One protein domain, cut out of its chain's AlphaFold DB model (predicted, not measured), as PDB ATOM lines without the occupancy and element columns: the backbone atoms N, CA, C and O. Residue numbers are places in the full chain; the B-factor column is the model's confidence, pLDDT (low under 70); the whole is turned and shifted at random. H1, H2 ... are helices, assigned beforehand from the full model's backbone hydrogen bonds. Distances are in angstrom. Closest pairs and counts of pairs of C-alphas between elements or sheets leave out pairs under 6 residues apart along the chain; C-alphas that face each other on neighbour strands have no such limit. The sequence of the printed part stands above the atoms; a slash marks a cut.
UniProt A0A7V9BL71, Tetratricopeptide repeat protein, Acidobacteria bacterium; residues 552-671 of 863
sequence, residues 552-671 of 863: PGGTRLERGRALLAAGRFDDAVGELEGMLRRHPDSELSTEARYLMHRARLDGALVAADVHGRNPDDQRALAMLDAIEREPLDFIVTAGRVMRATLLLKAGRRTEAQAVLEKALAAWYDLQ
ATOM      1  N   PRO A 552      96.376   6.778 147.183       97.12
ATOM      2  CA  PRO A 552      96.283   6.170 148.509       97.12
ATOM      3  C   PRO A 552      95.481   4.862 148.495       97.12
ATOM      4  O   PRO A 552      94.368   4.797 147.970       97.12
ATOM      5  N   GLY A 553      96.047   3.808 149.090       95.69
ATOM      6  CA  GLY A 553      95.451   2.467 149.105       95.69
ATOM      7  C   GLY A 553      95.725   1.616 147.857       95.69
ATOM      8  O   GLY A 553      95.338   0.449 147.845       95.69
ATOM      9  N   GLY A 554      96.445   2.143 146.861       96.69
ATOM     10  CA  GLY A 554      96.761   1.476 145.593       96.69
ATOM     11  C   GLY A 554      97.313   0.060 145.707       96.69
ATOM     12  O   GLY A 554      96.763  -0.875 145.133       96.69
ATOM     13  N   THR A 555      98.361  -0.131 146.511       96.31
ATOM     14  CA  THR A 555      98.971  -1.454 146.731       96.31
ATOM     15  C   THR A 555      97.972  -2.473 147.284       96.31
ATOM     16  O   THR A 555      98.008  -3.638 146.902       96.31
ATOM     17  N   ARG A 556      97.050  -2.049 148.163       96.81
ATOM     18  CA  ARG A 556      96.017  -2.937 148.722       96.81
ATOM     19  C   ARG A 556      94.970  -3.311 147.680       96.81
ATOM     20  O   ARG A 556      94.544  -4.460 147.656       96.81
ATOM     21  N   LEU A 557      94.589  -2.367 146.816       97.94
ATOM     22  CA  LEU A 557      93.694  -2.641 145.691       97.94
ATOM     23  C   LEU A 557      94.301  -3.695 144.755       97.94
ATOM     24  O   LEU A 557      93.633  -4.670 144.413       97.94
ATOM     25  N   GLU A 558      95.568  -3.528 144.369       97.81
ATOM     26  CA  GLU A 558      96.243  -4.462 143.460       97.81
ATOM     27  C   GLU A 558      96.466  -5.837 144.093       97.81
ATOM     28  O   GLU A 558      96.239  -6.851 143.434       97.81
ATOM     29  N   ARG A 559      96.779  -5.897 145.393       97.12
ATOM     30  CA  ARG A 559      96.788  -7.163 146.135       97.12
ATOM     31  C   ARG A 559      95.414  -7.827 146.155       97.12
ATOM     32  O   ARG A 559      95.322  -9.025 145.909       97.12
ATOM     33  N   GLY A 560      94.347  -7.068 146.400       97.25
ATOM     34  CA  GLY A 560      92.976  -7.577 146.328       97.25
ATOM     35  C   GLY A 560      92.662  -8.194 144.961       97.25
ATOM     36  O   GLY A 560      92.118  -9.295 144.892       97.25
ATOM     37  N   ARG A 561      93.083  -7.542 143.869       95.81
ATOM     38  CA  ARG A 561      92.944  -8.071 142.503       95.81
ATOM     39  C   ARG A 561      93.758  -9.347 142.279       95.81
ATOM     40  O   ARG A 561      93.233 -10.300 141.706       95.81
ATOM     41  N   ALA A 562      95.007  -9.386 142.743       92.50
ATOM     42  CA  ALA A 562      95.870 -10.561 142.626       92.50
ATOM     43  C   ALA A 562      95.305 -11.768 143.401       92.50
ATOM     44  O   ALA A 562      95.269 -12.881 142.879       92.50
ATOM     45  N   LEU A 563      94.791 -11.547 144.617       94.12
ATOM     46  CA  LEU A 563      94.140 -12.580 145.431       94.12
ATOM     47  C   LEU A 563      92.860 -13.109 144.774       94.12
ATOM     48  O   LEU A 563      92.634 -14.320 144.769       94.12
ATOM     49  N   LEU A 564      92.060 -12.223 144.174       93.31
ATOM     50  CA  LEU A 564      90.864 -12.594 143.418       93.31
ATOM     51  C   LEU A 564      91.220 -13.486 142.223       93.31
ATOM     52  O   LEU A 564      90.648 -14.563 142.073       93.31
ATOM     53  N   ALA A 565      92.223 -13.096 141.429       89.06
ATOM     54  CA  ALA A 565      92.721 -13.898 140.309       89.06
ATOM     55  C   ALA A 565      93.288 -15.263 140.751       89.06
ATOM     56  O   ALA A 565      93.192 -16.244 140.015       89.06
ATOM     57  N   ALA A 566      93.841 -15.348 141.966       86.44
ATOM     58  CA  ALA A 566      94.332 -16.587 142.570       86.44
ATOM     59  C   ALA A 566      93.229 -17.455 143.214       86.44
ATOM     60  O   ALA A 566      93.537 -18.504 143.784       86.44
ATOM     61  N   GLY A 567      91.959 -17.037 143.167       91.31
ATOM     62  CA  GLY A 567      90.837 -17.749 143.789       91.31
ATOM     63  C   GLY A 567      90.808 -17.678 145.322       91.31
ATOM     64  O   GLY A 567      90.087 -18.439 145.965       91.31
ATOM     65  N   ARG A 568      91.593 -16.780 145.930       94.38
ATOM     66  CA  ARG A 568      91.657 -16.558 147.382       94.38
ATOM     67  C   ARG A 568      90.646 -15.491 147.796       94.38
ATOM     68  O   ARG A 568      91.009 -14.391 148.204       94.38
ATOM     69  N   PHE A 569      89.364 -15.811 147.636       95.19
ATOM     70  CA  PHE A 569      88.276 -14.832 147.724       95.19
ATOM     71  C   PHE A 569      88.140 -14.176 149.100       95.19
ATOM     72  O   PHE A 569      88.020 -12.956 149.171       95.19
ATOM     73  N   ASP A 570      88.222 -14.949 150.187       95.38
ATOM     74  CA  ASP A 570      88.108 -14.405 151.547       95.38
ATOM     75  C   ASP A 570      89.264 -13.439 151.869       95.38
ATOM     76  O   ASP A 570      89.048 -12.357 152.419       95.38
ATOM     77  N   ASP A 571      90.486 -13.781 151.445       97.25
ATOM     78  CA  ASP A 571      91.653 -12.909 151.599       97.25
ATOM     79  C   ASP A 571      91.510 -11.630 150.760       97.25
ATOM     80  O   ASP A 571      91.847 -10.537 151.224       97.25
ATOM     81  N   ALA A 572      90.979 -11.744 149.535       97.50
ATOM     82  CA  ALA A 572      90.709 -10.598 148.671       97.50
ATOM     83  C   ALA A 572      89.691  -9.643 149.311       97.50
ATOM     84  O   ALA A 572      89.930  -8.434 149.347       97.50
ATOM     85  N   VAL A 573      88.595 -10.170 149.873       96.50
ATOM     86  CA  VAL A 573      87.612  -9.376 150.629       96.50
ATOM     87  C   VAL A 573      88.292  -8.659 151.793       96.50
ATOM     88  O   VAL A 573      88.137  -7.445 151.926       96.50
ATOM     89  N   GLY A 574      89.100  -9.365 152.590       97.00
ATOM     90  CA  GLY A 574      89.811  -8.775 153.726       97.00
ATOM     91  C   GLY A 574      90.741  -7.619 153.336       97.00
ATOM     92  O   GLY A 574      90.757  -6.578 154.005       97.00
ATOM     93  N   GLU A 575      91.490  -7.756 152.239       97.56
ATOM     94  CA  GLU A 575      92.379  -6.694 151.753       97.56
ATOM     95  C   GLU A 575      91.613  -5.483 151.206       97.56
ATOM     96  O   GLU A 575      91.977  -4.339 151.512       97.56
ATOM     97  N   LEU A 576      90.525  -5.712 150.464       97.81
ATOM     98  CA  LEU A 576      89.691  -4.659 149.877       97.81
ATOM     99  C   LEU A 576      88.880  -3.904 150.942       97.81
ATOM    100  O   LEU A 576      88.846  -2.674 150.931       97.81
ATOM    101  N   GLU A 577      88.328  -4.594 151.942       96.56
ATOM    102  CA  GLU A 577      87.720  -3.954 153.118       96.56
ATOM    103  C   GLU A 577      88.752  -3.170 153.935       96.56
ATOM    104  O   GLU A 577      88.468  -2.099 154.481       96.56
ATOM    105  N   GLY A 578      89.975  -3.693 154.046       96.88
ATOM    106  CA  GLY A 578      91.093  -2.987 154.664       96.88
ATOM    107  C   GLY A 578      91.445  -1.695 153.923       96.88
ATOM    108  O   GLY A 578      91.738  -0.689 154.572       96.88
ATOM    109  N   MET A 579      91.394  -1.708 152.589       96.94
ATOM    110  CA  MET A 579      91.582  -0.524 151.748       96.94
ATOM    111  C   MET A 579      90.471   0.504 151.994       96.94
ATOM    112  O   MET A 579      90.781   1.631 152.378       96.94
ATOM    113  N   LEU A 580      89.202   0.095 151.888       96.81
ATOM    114  CA  LEU A 580      88.038   0.973 152.059       96.81
ATOM    115  C   LEU A 580      87.972   1.616 153.451       96.81
ATOM    116  O   LEU A 580      87.594   2.775 153.577       96.81
ATOM    117  N   ARG A 581      88.371   0.892 154.506       97.12
ATOM    118  CA  ARG A 581      88.393   1.435 155.877       97.12
ATOM    119  C   ARG A 581      89.506   2.451 156.113       97.12
ATOM    120  O   ARG A 581      89.313   3.384 156.883       97.12
ATOM    121  N   ARG A 582      90.685   2.248 155.518       97.12
ATOM    122  CA  ARG A 582      91.863   3.106 155.752       97.12
ATOM    123  C   ARG A 582      91.939   4.291 154.800       97.12
ATOM    124  O   ARG A 582      92.547   5.299 155.144       97.12
ATOM    125  N   HIS A 583      91.352   4.154 153.616       96.50
ATOM    126  CA  HIS A 583      91.379   5.158 152.559       96.50
ATOM    127  C   HIS A 583      89.975   5.379 151.968       96.50
ATOM    128  O   HIS A 583      89.809   5.236 150.758       96.50
ATOM    129  N   PRO A 584      88.960   5.717 152.792       94.94
ATOM    130  CA  PRO A 584      87.569   5.817 152.339       94.94
ATOM    131  C   PRO A 584      87.368   6.858 151.230       94.94
ATOM    132  O   PRO A 584      86.599   6.612 150.301       94.94
ATOM    133  N   ASP A 585      88.118   7.962 151.274       95.50
ATOM    134  CA  ASP A 585      88.026   9.071 150.313       95.50
ATOM    135  C   ASP A 585      88.935   8.899 149.085       95.50
ATOM    136  O   ASP A 585      89.055   9.806 148.263       95.50
ATOM    137  N   SER A 586      89.613   7.754 148.953       96.56
ATOM    138  CA  SER A 586      90.422   7.472 147.767       96.56
ATOM    139  C   SER A 586      89.535   7.368 146.528       96.56
ATOM    140  O   SER A 586      88.476   6.741 146.557       96.56
ATOM    141  N   GLU A 587      90.008   7.891 145.396       96.50
ATOM    142  CA  GLU A 587      89.342   7.718 144.095       96.50
ATOM    143  C   GLU A 587      89.196   6.232 143.708       96.50
ATOM    144  O   GLU A 587      88.330   5.861 142.916       96.50
ATOM    145  N   LEU A 588      90.003   5.357 144.319       96.56
ATOM    146  CA  LEU A 588      89.961   3.908 144.134       96.56
ATOM    147  C   LEU A 588      88.822   3.211 144.898       96.56
ATOM    148  O   LEU A 588      88.581   2.026 144.668       96.56
ATOM    149  N   SER A 589      88.113   3.896 145.801       95.75
ATOM    150  CA  SER A 589      87.098   3.276 146.669       95.75
ATOM    151  C   SER A 589      85.947   2.629 145.890       95.75
ATOM    152  O   SER A 589      85.454   1.570 146.276       95.75
ATOM    153  N   THR A 590      85.524   3.213 144.766       93.88
ATOM    154  CA  THR A 590      84.474   2.618 143.919       93.88
ATOM    155  C   THR A 590      84.936   1.297 143.301       93.88
ATOM    156  O   THR A 590      84.202   0.311 143.332       93.88
ATOM    157  N   GLU A 591      86.170   1.250 142.801       95.56
ATOM    158  CA  GLU A 591      86.753   0.046 142.202       95.56
ATOM    159  C   GLU A 591      87.044  -1.033 143.255       95.56
ATOM    160  O   GLU A 591      86.746  -2.208 143.036       95.56
ATOM    161  N   ALA A 592      87.543  -0.646 144.434       97.06
ATOM    162  CA  ALA A 592      87.751  -1.564 145.551       97.06
ATOM    163  C   ALA A 592      86.442  -2.238 145.984       97.06
ATOM    164  O   ALA A 592      86.416  -3.447 146.219       97.06
ATOM    165  N   ARG A 593      85.344  -1.472 146.040       96.12
ATOM    166  CA  ARG A 593      84.010  -1.995 146.354       96.12
ATOM    167  C   ARG A 593      83.519  -2.971 145.282       96.12
ATOM    168  O   ARG A 593      83.089  -4.066 145.628       96.12
ATOM    169  N   TYR A 594      83.666  -2.622 144.004       95.56
ATOM    170  CA  TYR A 594      83.313  -3.507 142.889       95.56
ATOM    171  C   TYR A 594      84.066  -4.851 142.953       95.56
ATOM    172  O   TYR A 594      83.458  -5.920 142.880       95.56
ATOM    173  N   LEU A 595      85.387  -4.822 143.166       96.69
ATOM    174  CA  LEU A 595      86.196  -6.041 143.308       96.69
ATOM    175  C   LEU A 595      85.830  -6.845 144.562       96.69
ATOM    176  O   LEU A 595      85.875  -8.073 144.539       96.69
ATOM    177  N   MET A 596      85.435  -6.176 145.646       96.44
ATOM    178  CA  MET A 596      84.988  -6.838 146.871       96.44
ATOM    179  C   MET A 596      83.674  -7.582 146.628       96.44
ATOM    180  O   MET A 596      83.542  -8.737 147.037       96.44
ATOM    181  N   HIS A 597      82.722  -6.964 145.918       96.62
ATOM    182  CA  HIS A 597      81.506  -7.646 145.475       96.62
ATOM    183  C   HIS A 597      81.858  -8.864 144.622       96.62
ATOM    184  O   HIS A 597      81.294  -9.939 144.832       96.62
ATOM    185  N   ARG A 598      82.822  -8.720 143.698       96.50
ATOM    186  CA  ARG A 598      83.241  -9.810 142.807       96.50
ATOM    187  C   ARG A 598      83.817 -10.981 143.594       96.50
ATOM    188  O   ARG A 598      83.391 -12.110 143.374       96.50
ATOM    189  N   ALA A 599      84.707 -10.716 144.548       96.19
ATOM    190  CA  ALA A 599      85.280 -11.749 145.405       96.19
ATOM    191  C   ALA A 599      84.197 -12.494 146.207       96.19
ATOM    192  O   ALA A 599      84.198 -13.723 146.244       96.19
ATOM    193  N   ARG A 600      83.229 -11.777 146.797       96.12
ATOM    194  CA  ARG A 600      82.105 -12.406 147.517       96.12
ATOM    195  C   ARG A 600      81.244 -13.270 146.589       96.12
ATOM    196  O   ARG A 600      80.851 -14.366 146.984       96.12
ATOM    197  N   LEU A 601      80.969 -12.803 145.368       97.62
ATOM    198  CA  LEU A 601      80.176 -13.540 144.382       97.62
ATOM    199  C   LEU A 601      80.887 -14.811 143.908       97.62
ATOM    200  O   LEU A 601      80.279 -15.878 143.904       97.62
ATOM    201  N   ASP A 602      82.172 -14.725 143.564       95.88
ATOM    202  CA  ASP A 602      82.958 -15.895 143.159       95.88
ATOM    203  C   ASP A 602      83.096 -16.903 144.318       95.88
ATOM    204  O   ASP A 602      83.003 -18.114 144.107       95.88
ATOM    205  N   GLY A 603      83.232 -16.420 145.559       95.69
ATOM    206  CA  GLY A 603      83.196 -17.258 146.759       95.69
ATOM    207  C   GLY A 603      81.856 -17.980 146.942       95.69
ATOM    208  O   GLY A 603      81.840 -19.182 147.213       95.69
ATOM    209  N   ALA A 604      80.733 -17.285 146.733       97.12
ATOM    210  CA  ALA A 604      79.402 -17.896 146.756       97.12
ATOM    211  C   ALA A 604      79.255 -18.945 145.645       97.12
ATOM    212  O   ALA A 604      78.716 -20.027 145.879       97.12
ATOM    213  N   LEU A 605      79.760 -18.650 144.443       96.38
ATOM    214  CA  LEU A 605      79.729 -19.565 143.305       96.38
ATOM    215  C   LEU A 605      80.515 -20.847 143.585       96.38
ATOM    216  O   LEU A 605      80.037 -21.927 143.257       96.38
ATOM    217  N   VAL A 606      81.695 -20.747 144.206       94.19
ATOM    218  CA  VAL A 606      82.469 -21.923 144.637       94.19
ATOM    219  C   VAL A 606      81.743 -22.711 145.723       94.19
ATOM    220  O   VAL A 606      81.764 -23.938 145.683       94.19
ATOM    221  N   ALA A 607      81.081 -22.038 146.669       95.25
ATOM    222  CA  ALA A 607      80.304 -22.721 147.699       95.25
ATOM    223  C   ALA A 607      79.156 -23.553 147.098       95.25
ATOM    224  O   ALA A 607      78.930 -24.667 147.551       95.25
ATOM    225  N   ALA A 608      78.480 -23.057 146.056       96.06
ATOM    226  CA  ALA A 608      77.369 -23.743 145.385       96.06
ATOM    227  C   ALA A 608      77.767 -24.591 144.156       96.06
ATOM    228  O   ALA A 608      76.889 -25.085 143.443       96.06
ATOM    229  N   ASP A 609      79.065 -24.744 143.874       93.88
ATOM    230  CA  ASP A 609      79.545 -25.502 142.717       93.88
ATOM    231  C   ASP A 609      79.155 -26.980 142.854       93.88
ATOM    232  O   ASP A 609      79.591 -27.654 143.786       93.88
ATOM    233  N   VAL A 610      78.356 -27.502 141.920       91.38
ATOM    234  CA  VAL A 610      77.851 -28.887 141.941       91.38
ATOM    235  C   VAL A 610      78.951 -29.927 141.770       91.38
ATOM    236  O   VAL A 610      78.754 -31.086 142.132       91.38
ATOM    237  N   HIS A 611      80.102 -29.526 141.227       86.62
ATOM    238  CA  HIS A 611      81.297 -30.364 141.122       86.62
ATOM    239  C   HIS A 611      82.251 -30.169 142.308       86.62
ATOM    240  O   HIS A 611      83.284 -30.839 142.399       86.62
ATOM    241  N   GLY A 612      81.927 -29.249 143.221       85.56
ATOM    242  CA  GLY A 612      82.642 -29.046 144.471       85.56
ATOM    243  C   GLY A 612      82.561 -30.275 145.378       85.56
ATOM    244  O   GLY A 612      81.627 -31.071 145.308       85.56
ATOM    245  N   ARG A 613      83.549 -30.441 146.271       82.88
ATOM    246  CA  ARG A 613      83.589 -31.590 147.199       82.88
ATOM    247  C   ARG A 613      82.367 -31.651 148.121       82.88
ATOM    248  O   ARG A 613      81.908 -32.745 148.410       82.88
ATOM    249  N   ASN A 614      81.886 -30.488 148.568       88.44
ATOM    250  CA  ASN A 614      80.728 -30.320 149.447       88.44
ATOM    251  C   ASN A 614      79.928 -29.083 148.993       88.44
ATOM    252  O   ASN A 614      80.145 -28.005 149.550       88.44
ATOM    253  N   PRO A 615      79.071 -29.202 147.965       91.06
ATOM    254  CA  PRO A 615      78.241 -28.091 147.511       91.06
ATOM    255  C   PRO A 615      77.268 -27.660 148.620       91.06
ATOM    256  O   PRO A 615      76.600 -28.499 149.226       91.06
ATOM    257  N   ASP A 616      77.185 -26.360 148.884       95.38
ATOM    258  CA  ASP A 616      76.378 -25.753 149.943       95.38
ATOM    259  C   ASP A 616      75.631 -24.521 149.408       95.38
ATOM    260  O   ASP A 616      76.067 -23.369 149.518       95.38
ATOM    261  N   ASP A 617      74.462 -24.787 148.819       95.31
ATOM    262  CA  ASP A 617      73.579 -23.756 148.269       95.31
ATOM    263  C   ASP A 617      73.083 -22.779 149.360       95.31
ATOM    264  O   ASP A 617      72.835 -21.609 149.068       95.31
ATOM    265  N   GLN A 618      72.964 -23.211 150.626       94.25
ATOM    266  CA  GLN A 618      72.508 -22.346 151.725       94.25
ATOM    267  C   GLN A 618      73.584 -21.341 152.129       94.25
ATOM    268  O   GLN A 618      73.297 -20.150 152.270       94.25
ATOM    269  N   ARG A 619      74.837 -21.790 152.256       94.19
ATOM    270  CA  ARG A 619      75.975 -20.891 152.473       94.19
ATOM    271  C   ARG A 619      76.113 -19.894 151.328       94.19
ATOM    272  O   ARG A 619      76.324 -18.712 151.591       94.19
ATOM    273  N   ALA A 620      75.960 -20.340 150.081       96.12
ATOM    274  CA  ALA A 620      75.994 -19.441 148.933       96.12
ATOM    275  C   ALA A 620      74.883 -18.378 149.007       96.12
ATOM    276  O   ALA A 620      75.173 -17.194 148.854       96.12
ATOM    277  N   LEU A 621      73.638 -18.762 149.321       95.81
ATOM    278  CA  LEU A 621      72.532 -17.811 149.512       95.81
ATOM    279  C   LEU A 621      72.815 -16.793 150.628       95.81
ATOM    280  O   LEU A 621      72.573 -15.603 150.430       95.81
ATOM    281  N   ALA A 622      73.392 -17.225 151.753       92.62
ATOM    282  CA  ALA A 622      73.776 -16.328 152.844       92.62
ATOM    283  C   ALA A 622      74.878 -15.330 152.434       92.62
ATOM    284  O   ALA A 622      74.862 -14.171 152.850       92.62
ATOM    285  N   MET A 623      75.827 -15.747 151.589       93.19
ATOM    286  CA  MET A 623      76.830 -14.840 151.016       93.19
ATOM    287  C   MET A 623      76.192 -13.833 150.046       93.19
ATOM    288  O   MET A 623      76.554 -12.656 150.057       93.19
ATOM    289  N   LEU A 624      75.206 -14.262 149.249       96.06
ATOM    290  CA  LEU A 624      74.463 -13.388 148.336       96.06
ATOM    291  C   LEU A 624      73.608 -12.346 149.081       96.06
ATOM    292  O   LEU A 624      73.527 -11.208 148.623       96.06
ATOM    293  N   ASP A 625      73.035 -12.674 150.249       93.50
ATOM    294  CA  ASP A 625      72.314 -11.707 151.101       93.50
ATOM    295  C   ASP A 625      73.178 -10.490 151.472       93.50
ATOM    296  O   ASP A 625      72.671  -9.370 151.577       93.50
ATOM    297  N   ALA A 626      74.482 -10.694 151.684       87.62
ATOM    298  CA  ALA A 626      75.407  -9.608 151.997       87.62
ATOM    299  C   ALA A 626      75.653  -8.703 150.781       87.62
ATOM    300  O   ALA A 626      75.677  -7.484 150.930       87.62
ATOM    301  N   ILE A 627      75.790  -9.286 149.586       91.75
ATOM    302  CA  ILE A 627      76.010  -8.549 148.330       91.75
ATOM    303  C   ILE A 627      74.771  -7.732 147.949       91.75
ATOM    304  O   ILE A 627      74.884  -6.600 147.496       91.75
ATOM    305  N   GLU A 628      73.567  -8.268 148.155       90.75
ATOM    306  CA  GLU A 628      72.322  -7.617 147.726       90.75
ATOM    307  C   GLU A 628      71.987  -6.311 148.456       90.75
ATOM    308  O   GLU A 628      71.157  -5.541 147.962       90.75
ATOM    309  N   ARG A 629      72.619  -6.074 149.611       90.50
ATOM    310  CA  ARG A 629      72.490  -4.845 150.410       90.50
ATOM    311  C   ARG A 629      73.440  -3.736 149.960       90.50
ATOM    312  O   ARG A 629      73.298  -2.606 150.419       90.50
ATOM    313  N   GLU A 630      74.399  -4.058 149.101       92.50
ATOM    314  CA  GLU A 630      75.387  -3.111 148.598       92.50
ATOM    315  C   GLU A 630      74.811  -2.247 147.455       92.50
ATOM    316  O   GLU A 630      73.797  -2.610 146.842       92.50
ATOM    317  N   PRO A 631      75.431  -1.091 147.140       91.94
ATOM    318  CA  PRO A 631      75.045  -0.273 145.993       91.94
ATOM    319  C   PRO A 631      75.031  -1.083 144.692       91.94
ATOM    320  O   PRO A 631      75.942  -1.870 144.441       91.94
ATOM    321  N   LEU A 632      74.009  -0.873 143.855       92.19
ATOM    322  CA  LEU A 632      73.843  -1.659 142.635       92.19
ATOM    323  C   LEU A 632      74.977  -1.391 141.636       92.19
ATOM    324  O   LEU A 632      75.164  -0.267 141.176       92.19
ATOM    325  N   ASP A 633      75.652  -2.463 141.243       94.44
ATOM    326  CA  ASP A 633      76.533  -2.549 140.086       94.44
ATOM    327  C   ASP A 633      76.229  -3.846 139.303       94.44
ATOM    328  O   ASP A 633      75.255  -4.561 139.592       94.44
ATOM    329  N   PHE A 634      77.043  -4.157 138.289       94.88
ATOM    330  CA  PHE A 634      76.868  -5.391 137.522       94.88
ATOM    331  C   PHE A 634      76.996  -6.638 138.408       94.88
ATOM    332  O   PHE A 634      76.218  -7.576 138.263       94.88
ATOM    333  N   ILE A 635      77.933  -6.660 139.357       96.50
ATOM    334  CA  ILE A 635      78.200  -7.832 140.195       96.50
ATOM    335  C   ILE A 635      77.057  -8.087 141.172       96.50
ATOM    336  O   ILE A 635      76.643  -9.232 141.338       96.50
ATOM    337  N   VAL A 636      76.481  -7.043 141.768       96.94
ATOM    338  CA  VAL A 636      75.269  -7.173 142.591       96.94
ATOM    339  C   VAL A 636      74.106  -7.711 141.751       96.94
ATOM    340  O   VAL A 636      73.352  -8.574 142.206       96.94
ATOM    341  N   THR A 637      73.979  -7.265 140.498       96.94
ATOM    342  CA  THR A 637      72.991  -7.810 139.550       96.94
ATOM    343  C   THR A 637      73.259  -9.287 139.257       96.94
ATOM    344  O   THR A 637      72.344 -10.103 139.370       96.94
ATOM    345  N   ALA A 638      74.501  -9.660 138.945       97.06
ATOM    346  CA  ALA A 638      74.909 -11.041 138.708       97.06
ATOM    347  C   ALA A 638      74.676 -11.925 139.946       97.06
ATOM    348  O   ALA A 638      74.225 -13.058 139.808       97.06
ATOM    349  N   GLY A 639      74.865 -11.399 141.159       97.81
ATOM    350  CA  GLY A 639      74.501 -12.077 142.406       97.81
ATOM    351  C   GLY A 639      73.003 -12.379 142.510       97.81
ATOM    352  O   GLY A 639      72.624 -13.481 142.902       97.81
ATOM    353  N   ARG A 640      72.134 -11.464 142.063       97.94
ATOM    354  CA  ARG A 640      70.681 -11.712 141.992       97.94
ATOM    355  C   ARG A 640      70.313 -12.725 140.907       97.94
ATOM    356  O   ARG A 640      69.419 -13.542 141.122       97.94
ATOM    357  N   VAL A 641      71.013 -12.717 139.769       97.56
ATOM    358  CA  VAL A 641      70.882 -13.758 138.731       97.56
ATOM    359  C   VAL A 641      71.277 -15.123 139.303       97.56
ATOM    360  O   VAL A 641      70.543 -16.097 139.148       97.56
ATOM    361  N   MET A 642      72.387 -15.189 140.040       97.94
ATOM    362  CA  MET A 642      72.830 -16.395 140.735       97.94
ATOM    363  C   MET A 642      71.803 -16.862 141.778       97.94
ATOM    364  O   MET A 642      71.466 -18.046 141.808       97.94
ATOM    365  N   ARG A 643      71.237 -15.952 142.585       98.06
ATOM    366  CA  ARG A 643      70.143 -16.273 143.519       98.06
ATOM    367  C   ARG A 643      68.952 -16.881 142.785       98.06
ATOM    368  O   ARG A 643      68.445 -17.906 143.228       98.06
ATOM    369  N   ALA A 644      68.498 -16.272 141.689       98.00
ATOM    370  CA  ALA A 644      67.395 -16.809 140.894       98.00
ATOM    371  C   ALA A 644      67.692 -18.244 140.431       98.00
ATOM    372  O   ALA A 644      66.843 -19.125 140.553       98.00
ATOM    373  N   THR A 645      68.920 -18.508 139.987       97.69
ATOM    374  CA  THR A 645      69.381 -19.854 139.629       97.69
ATOM    375  C   THR A 645      69.329 -20.832 140.810       97.69
ATOM    376  O   THR A 645      68.813 -21.939 140.658       97.69
ATOM    377  N   LEU A 646      69.786 -20.441 142.005       97.19
ATOM    378  CA  LEU A 646      69.704 -21.287 143.206       97.19
ATOM    379  C   LEU A 646      68.254 -21.528 143.662       97.19
ATOM    380  O   LEU A 646      67.901 -22.637 144.057       97.19
ATOM    381  N   LEU A 647      67.381 -20.522 143.555       97.06
ATOM    382  CA  LEU A 647      65.948 -20.666 143.831       97.06
ATOM    383  C   LEU A 647      65.286 -21.647 142.858       97.06
ATOM    384  O   LEU A 647      64.462 -22.461 143.278       97.06
ATOM    385  N   LEU A 648      65.667 -21.611 141.578       97.12
ATOM    386  CA  LEU A 648      65.202 -22.576 140.586       97.12
ATOM    387  C   LEU A 648      65.640 -23.999 140.957       97.12
ATOM    388  O   LEU A 648      64.790 -24.889 140.961       97.12
ATOM    389  N   LYS A 649      66.917 -24.205 141.318       94.44
ATOM    390  CA  LYS A 649      67.432 -25.505 141.800       94.44
ATOM    391  C   LYS A 649      66.655 -26.011 143.018       94.44
ATOM    392  O   LYS A 649      66.372 -27.199 143.119       94.44
ATOM    393  N   ALA A 650      66.240 -25.107 143.905       94.50
ATOM    394  CA  ALA A 650      65.400 -25.413 145.062       94.50
ATOM    395  C   ALA A 650      63.905 -25.632 144.723       94.50
ATOM    396  O   ALA A 650      63.076 -25.710 145.629       94.50
ATOM    397  N   GLY A 651      63.523 -25.687 143.441       95.44
ATOM    398  CA  GLY A 651      62.144 -25.900 142.986       95.44
ATOM    399  C   GLY A 651      61.242 -24.659 143.034       95.44
ATOM    400  O   GLY A 651      60.056 -24.744 142.715       95.44
ATOM    401  N   ARG A 652      61.771 -23.479 143.380       97.31
ATOM    402  CA  ARG A 652      61.016 -22.220 143.549       97.31
ATOM    403  C   ARG A 652      60.955 -21.416 142.244       97.31
ATOM    404  O   ARG A 652      61.349 -20.252 142.195       97.31
ATOM    405  N   ARG A 653      60.456 -22.031 141.165       96.62
ATOM    406  CA  ARG A 653      60.510 -21.477 139.792       96.62
ATOM    407  C   ARG A 653      59.886 -20.082 139.643       96.62
ATOM    408  O   ARG A 653      60.505 -19.218 139.034       96.62
ATOM    409  N   THR A 654      58.687 -19.856 140.179       97.12
ATOM    410  CA  THR A 654      57.986 -18.561 140.046       97.12
ATOM    411  C   THR A 654      58.764 -17.426 140.707       97.12
ATOM    412  O   THR A 654      58.872 -16.331 140.164       97.12
ATOM    413  N   GLU A 655      59.350 -17.698 141.868       97.75
ATOM    414  CA  GLU A 655      60.160 -16.721 142.584       97.75
ATOM    415  C   GLU A 655      61.498 -16.476 141.889       97.75
ATOM    416  O   GLU A 655      61.896 -15.327 141.728       97.75
ATOM    417  N   ALA A 656      62.154 -17.536 141.406       97.75
ATOM    418  CA  ALA A 656      63.351 -17.425 140.579       97.75
ATOM    419  C   ALA A 656      63.115 -16.517 139.363       97.75
ATOM    420  O   ALA A 656      63.909 -15.618 139.095       97.75
ATOM    421  N   GLN A 657      61.992 -16.707 138.666       98.00
ATOM    422  CA  GLN A 657      61.605 -15.885 137.523       98.00
ATOM    423  C   GLN A 657      61.416 -14.413 137.913       98.00
ATOM    424  O   GLN A 657      61.974 -13.538 137.254       98.00
ATOM    425  N   ALA A 658      60.696 -14.135 139.004       97.81
ATOM    426  CA  ALA A 658      60.468 -12.770 139.479       97.81
ATOM    427  C   ALA A 658      61.767 -12.066 139.917       97.81
ATOM    428  O   ALA A 658      61.964 -10.885 139.628       97.81
ATOM    429  N   VAL A 659      62.672 -12.785 140.593       97.75
ATOM    430  CA  VAL A 659      63.991 -12.261 140.990       97.75
ATOM    431  C   VAL A 659      64.832 -11.937 139.756       97.75
ATOM    432  O   VAL A 659      65.411 -10.852 139.695       97.75
ATOM    433  N   LEU A 660      64.867 -12.835 138.767       97.56
ATOM    434  CA  LEU A 660      65.619 -12.636 137.529       97.56
ATOM    435  C   LEU A 660      65.092 -11.435 136.737       97.56
ATOM    436  O   LEU A 660      65.866 -10.548 136.388       97.56
ATOM    437  N   GLU A 661      63.778 -11.356 136.515       97.38
ATOM    438  CA  GLU A 661      63.147 -10.241 135.802       97.38
ATOM    439  C   GLU A 661      63.478  -8.894 136.452       97.38
ATOM    440  O   GLU A 661      63.933  -7.962 135.784       97.38
ATOM    441  N   LYS A 662      63.307  -8.807 137.777       97.19
ATOM    442  CA  LYS A 662      63.584  -7.590 138.541       97.19
ATOM    443  C   LYS A 662      65.065  -7.213 138.501       97.19
ATOM    444  O   LYS A 662      65.378  -6.027 138.427       97.19
ATOM    445  N   ALA A 663      65.970  -8.192 138.557       96.56
ATOM    446  CA  ALA A 663      67.406  -7.948 138.478       96.56
ATOM    447  C   ALA A 663      67.800  -7.346 137.123       96.56
ATOM    448  O   ALA A 663      68.458  -6.307 137.087       96.56
ATOM    449  N   LEU A 664      67.340  -7.945 136.020       96.75
ATOM    450  CA  LEU A 664      67.649  -7.478 134.666       96.75
ATOM    451  C   LEU A 664      67.022  -6.110 134.370       96.75
ATOM    452  O   LEU A 664      67.674  -5.259 133.772       96.75
ATOM    453  N   ALA A 665      65.790  -5.864 134.831       96.50
ATOM    454  CA  ALA A 665      65.142  -4.561 134.698       96.50
ATOM    455  C   ALA A 665      65.895  -3.465 135.470       96.50
ATOM    456  O   ALA A 665      66.185  -2.413 134.908       96.50
ATOM    457  N   ALA A 666      66.279  -3.734 136.723       95.50
ATOM    458  CA  ALA A 666      67.042  -2.782 137.526       95.50
ATOM    459  C   ALA A 666      68.411  -2.468 136.908       95.50
ATOM    460  O   ALA A 666      68.827  -1.310 136.901       95.50
ATOM    461  N   TRP A 667      69.102  -3.475 136.358       95.25
ATOM    462  CA  TRP A 667      70.359  -3.244 135.647       95.25
ATOM    463  C   TRP A 667      70.154  -2.453 134.362       95.25
ATOM    464  O   TRP A 667      70.903  -1.518 134.106       95.25
ATOM    465  N   TYR A 668      69.113  -2.755 133.583       95.06
ATOM    466  CA  TYR A 668      68.801  -1.995 132.376       95.06
ATOM    467  C   TYR A 668      68.658  -0.491 132.653       95.06
ATOM    468  O   TYR A 668      69.182   0.318 131.883       95.06
ATOM    469  N   ASP A 669      67.986  -0.139 133.751       93.62
ATOM    470  CA  ASP A 669      67.728   1.248 134.142       93.62
ATOM    471  C   ASP A 669      68.979   1.970 134.676       93.62
ATOM    472  O   ASP A 669      69.101   3.183 134.498       93.62
ATOM    473  N   LEU A 670      69.907   1.244 135.315       92.62
ATOM    474  CA  LEU A 670      71.049   1.815 136.048       92.62
ATOM    475  C   LEU A 670      72.420   1.593 135.396       92.62
ATOM    476  O   LEU A 670      73.396   2.209 135.828       92.62
ATOM    477  N   GLN A 671      72.522   0.737 134.379       92.88
ATOM    478  CA  GLN A 671      73.790   0.450 133.710       92.88
ATOM    479  C   GLN A 671      74.443   1.734 133.163       92.88
ATOM    480  O   GLN A 671      73.756   2.611 132.621       92.88
TER     481      GLN A 671
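This is residues 552 to 671 of the 863 residues of the protein "Tetratricopeptide repeat protein" of Acidobacteria bacterium (UniProt A0A7V9BL71). Six helices run back and forth in a flat slab: H1, H3, H5 and H6 make a row, and H2 and H4 lie on one side of it, H2 packing on H1 and H3, H4 on H3 and H5. H3 is in the middle of the slab, the H1 and H2 hairpin is at one end, and H6 is at the other, packing on H5 alone. The printed part has 120 residues with six named helices, in the order H1 to H6 along the chain, and no named strand; the class is all helix. The whole is compact, with a radius of gyration of the C-alphas of 15.1 A, and spans 47 by 38 by 18 A.

H1, residues 554 to 565, begins with C-alpha 554 at (96.761, 1.476, 145.593) and is 16.8 A long from first to last C-alpha. H2, residues 569 to 582, measures 20.0 A. H3, residues 589 to 607, is the longest helix by residues and measures 26.9 A, with C-alpha 589 at (87.098, 3.276, 146.669). H4, residues 617 to 627, measures 15.4 A. H5, residues 634 to 649, measures 22.6 A. H6, residues 653 to 670, measures 25.8 A and ends with C-alpha 670 at (71.049, 1.815, 136.048).

H1 to H5 form an up and down bundle, each helix running against the one before it. H3 is the hub, touching H1, H2, H4 and H5. H3 and H2 are a hairpin at a shallow tilt of 22 degrees, with the closest C-alphas, of Ala 599 and Phe 569, 4.9 A apart. H1 and H2 are a hairpin at 15 degrees, a shallow tilt; the closest C-alphas are those of Gly 560 and Ala 572, 4.4 A. H3 touches H1 with residues 592 to 599 alone, the closest C-alphas being those of Ala 599 and Leu 564, 6.0 A. H3 and H4 are a hairpin at a shallow tilt of 9 degrees, with the C-alphas of Ala 604 and Ala 620 closest at 4.3 A. Residues 594 to 601 of H3 touch residues 635 to 639 of H5, the same way at a shallow tilt of 18 degrees; the closest C-alphas, of Arg 598 and Ile 635, are 6.0 A apart. H4 and H5 are a hairpin, with the C-alphas of Ile 627 and Val 636 closest at 5.9 A. H5 and H6 are a hairpin at a shallow tilt of 10 degrees, with the C-alphas of Ala 644 and Ala 656 closest at 4.1 A. H6 and H3 are apart. Every O i to N i+4 pair is within hydrogen-bond range in H1, H2, H3, H5 and H6; in H4 6 of 7 are.

The C-alphas of Pro 552 and Gly 651, the two farthest apart, are 47.2 A apart. The printed part has no cut, and no link is long. The mean pLDDT of the printed part is 95.3, and no printed residue is under 70.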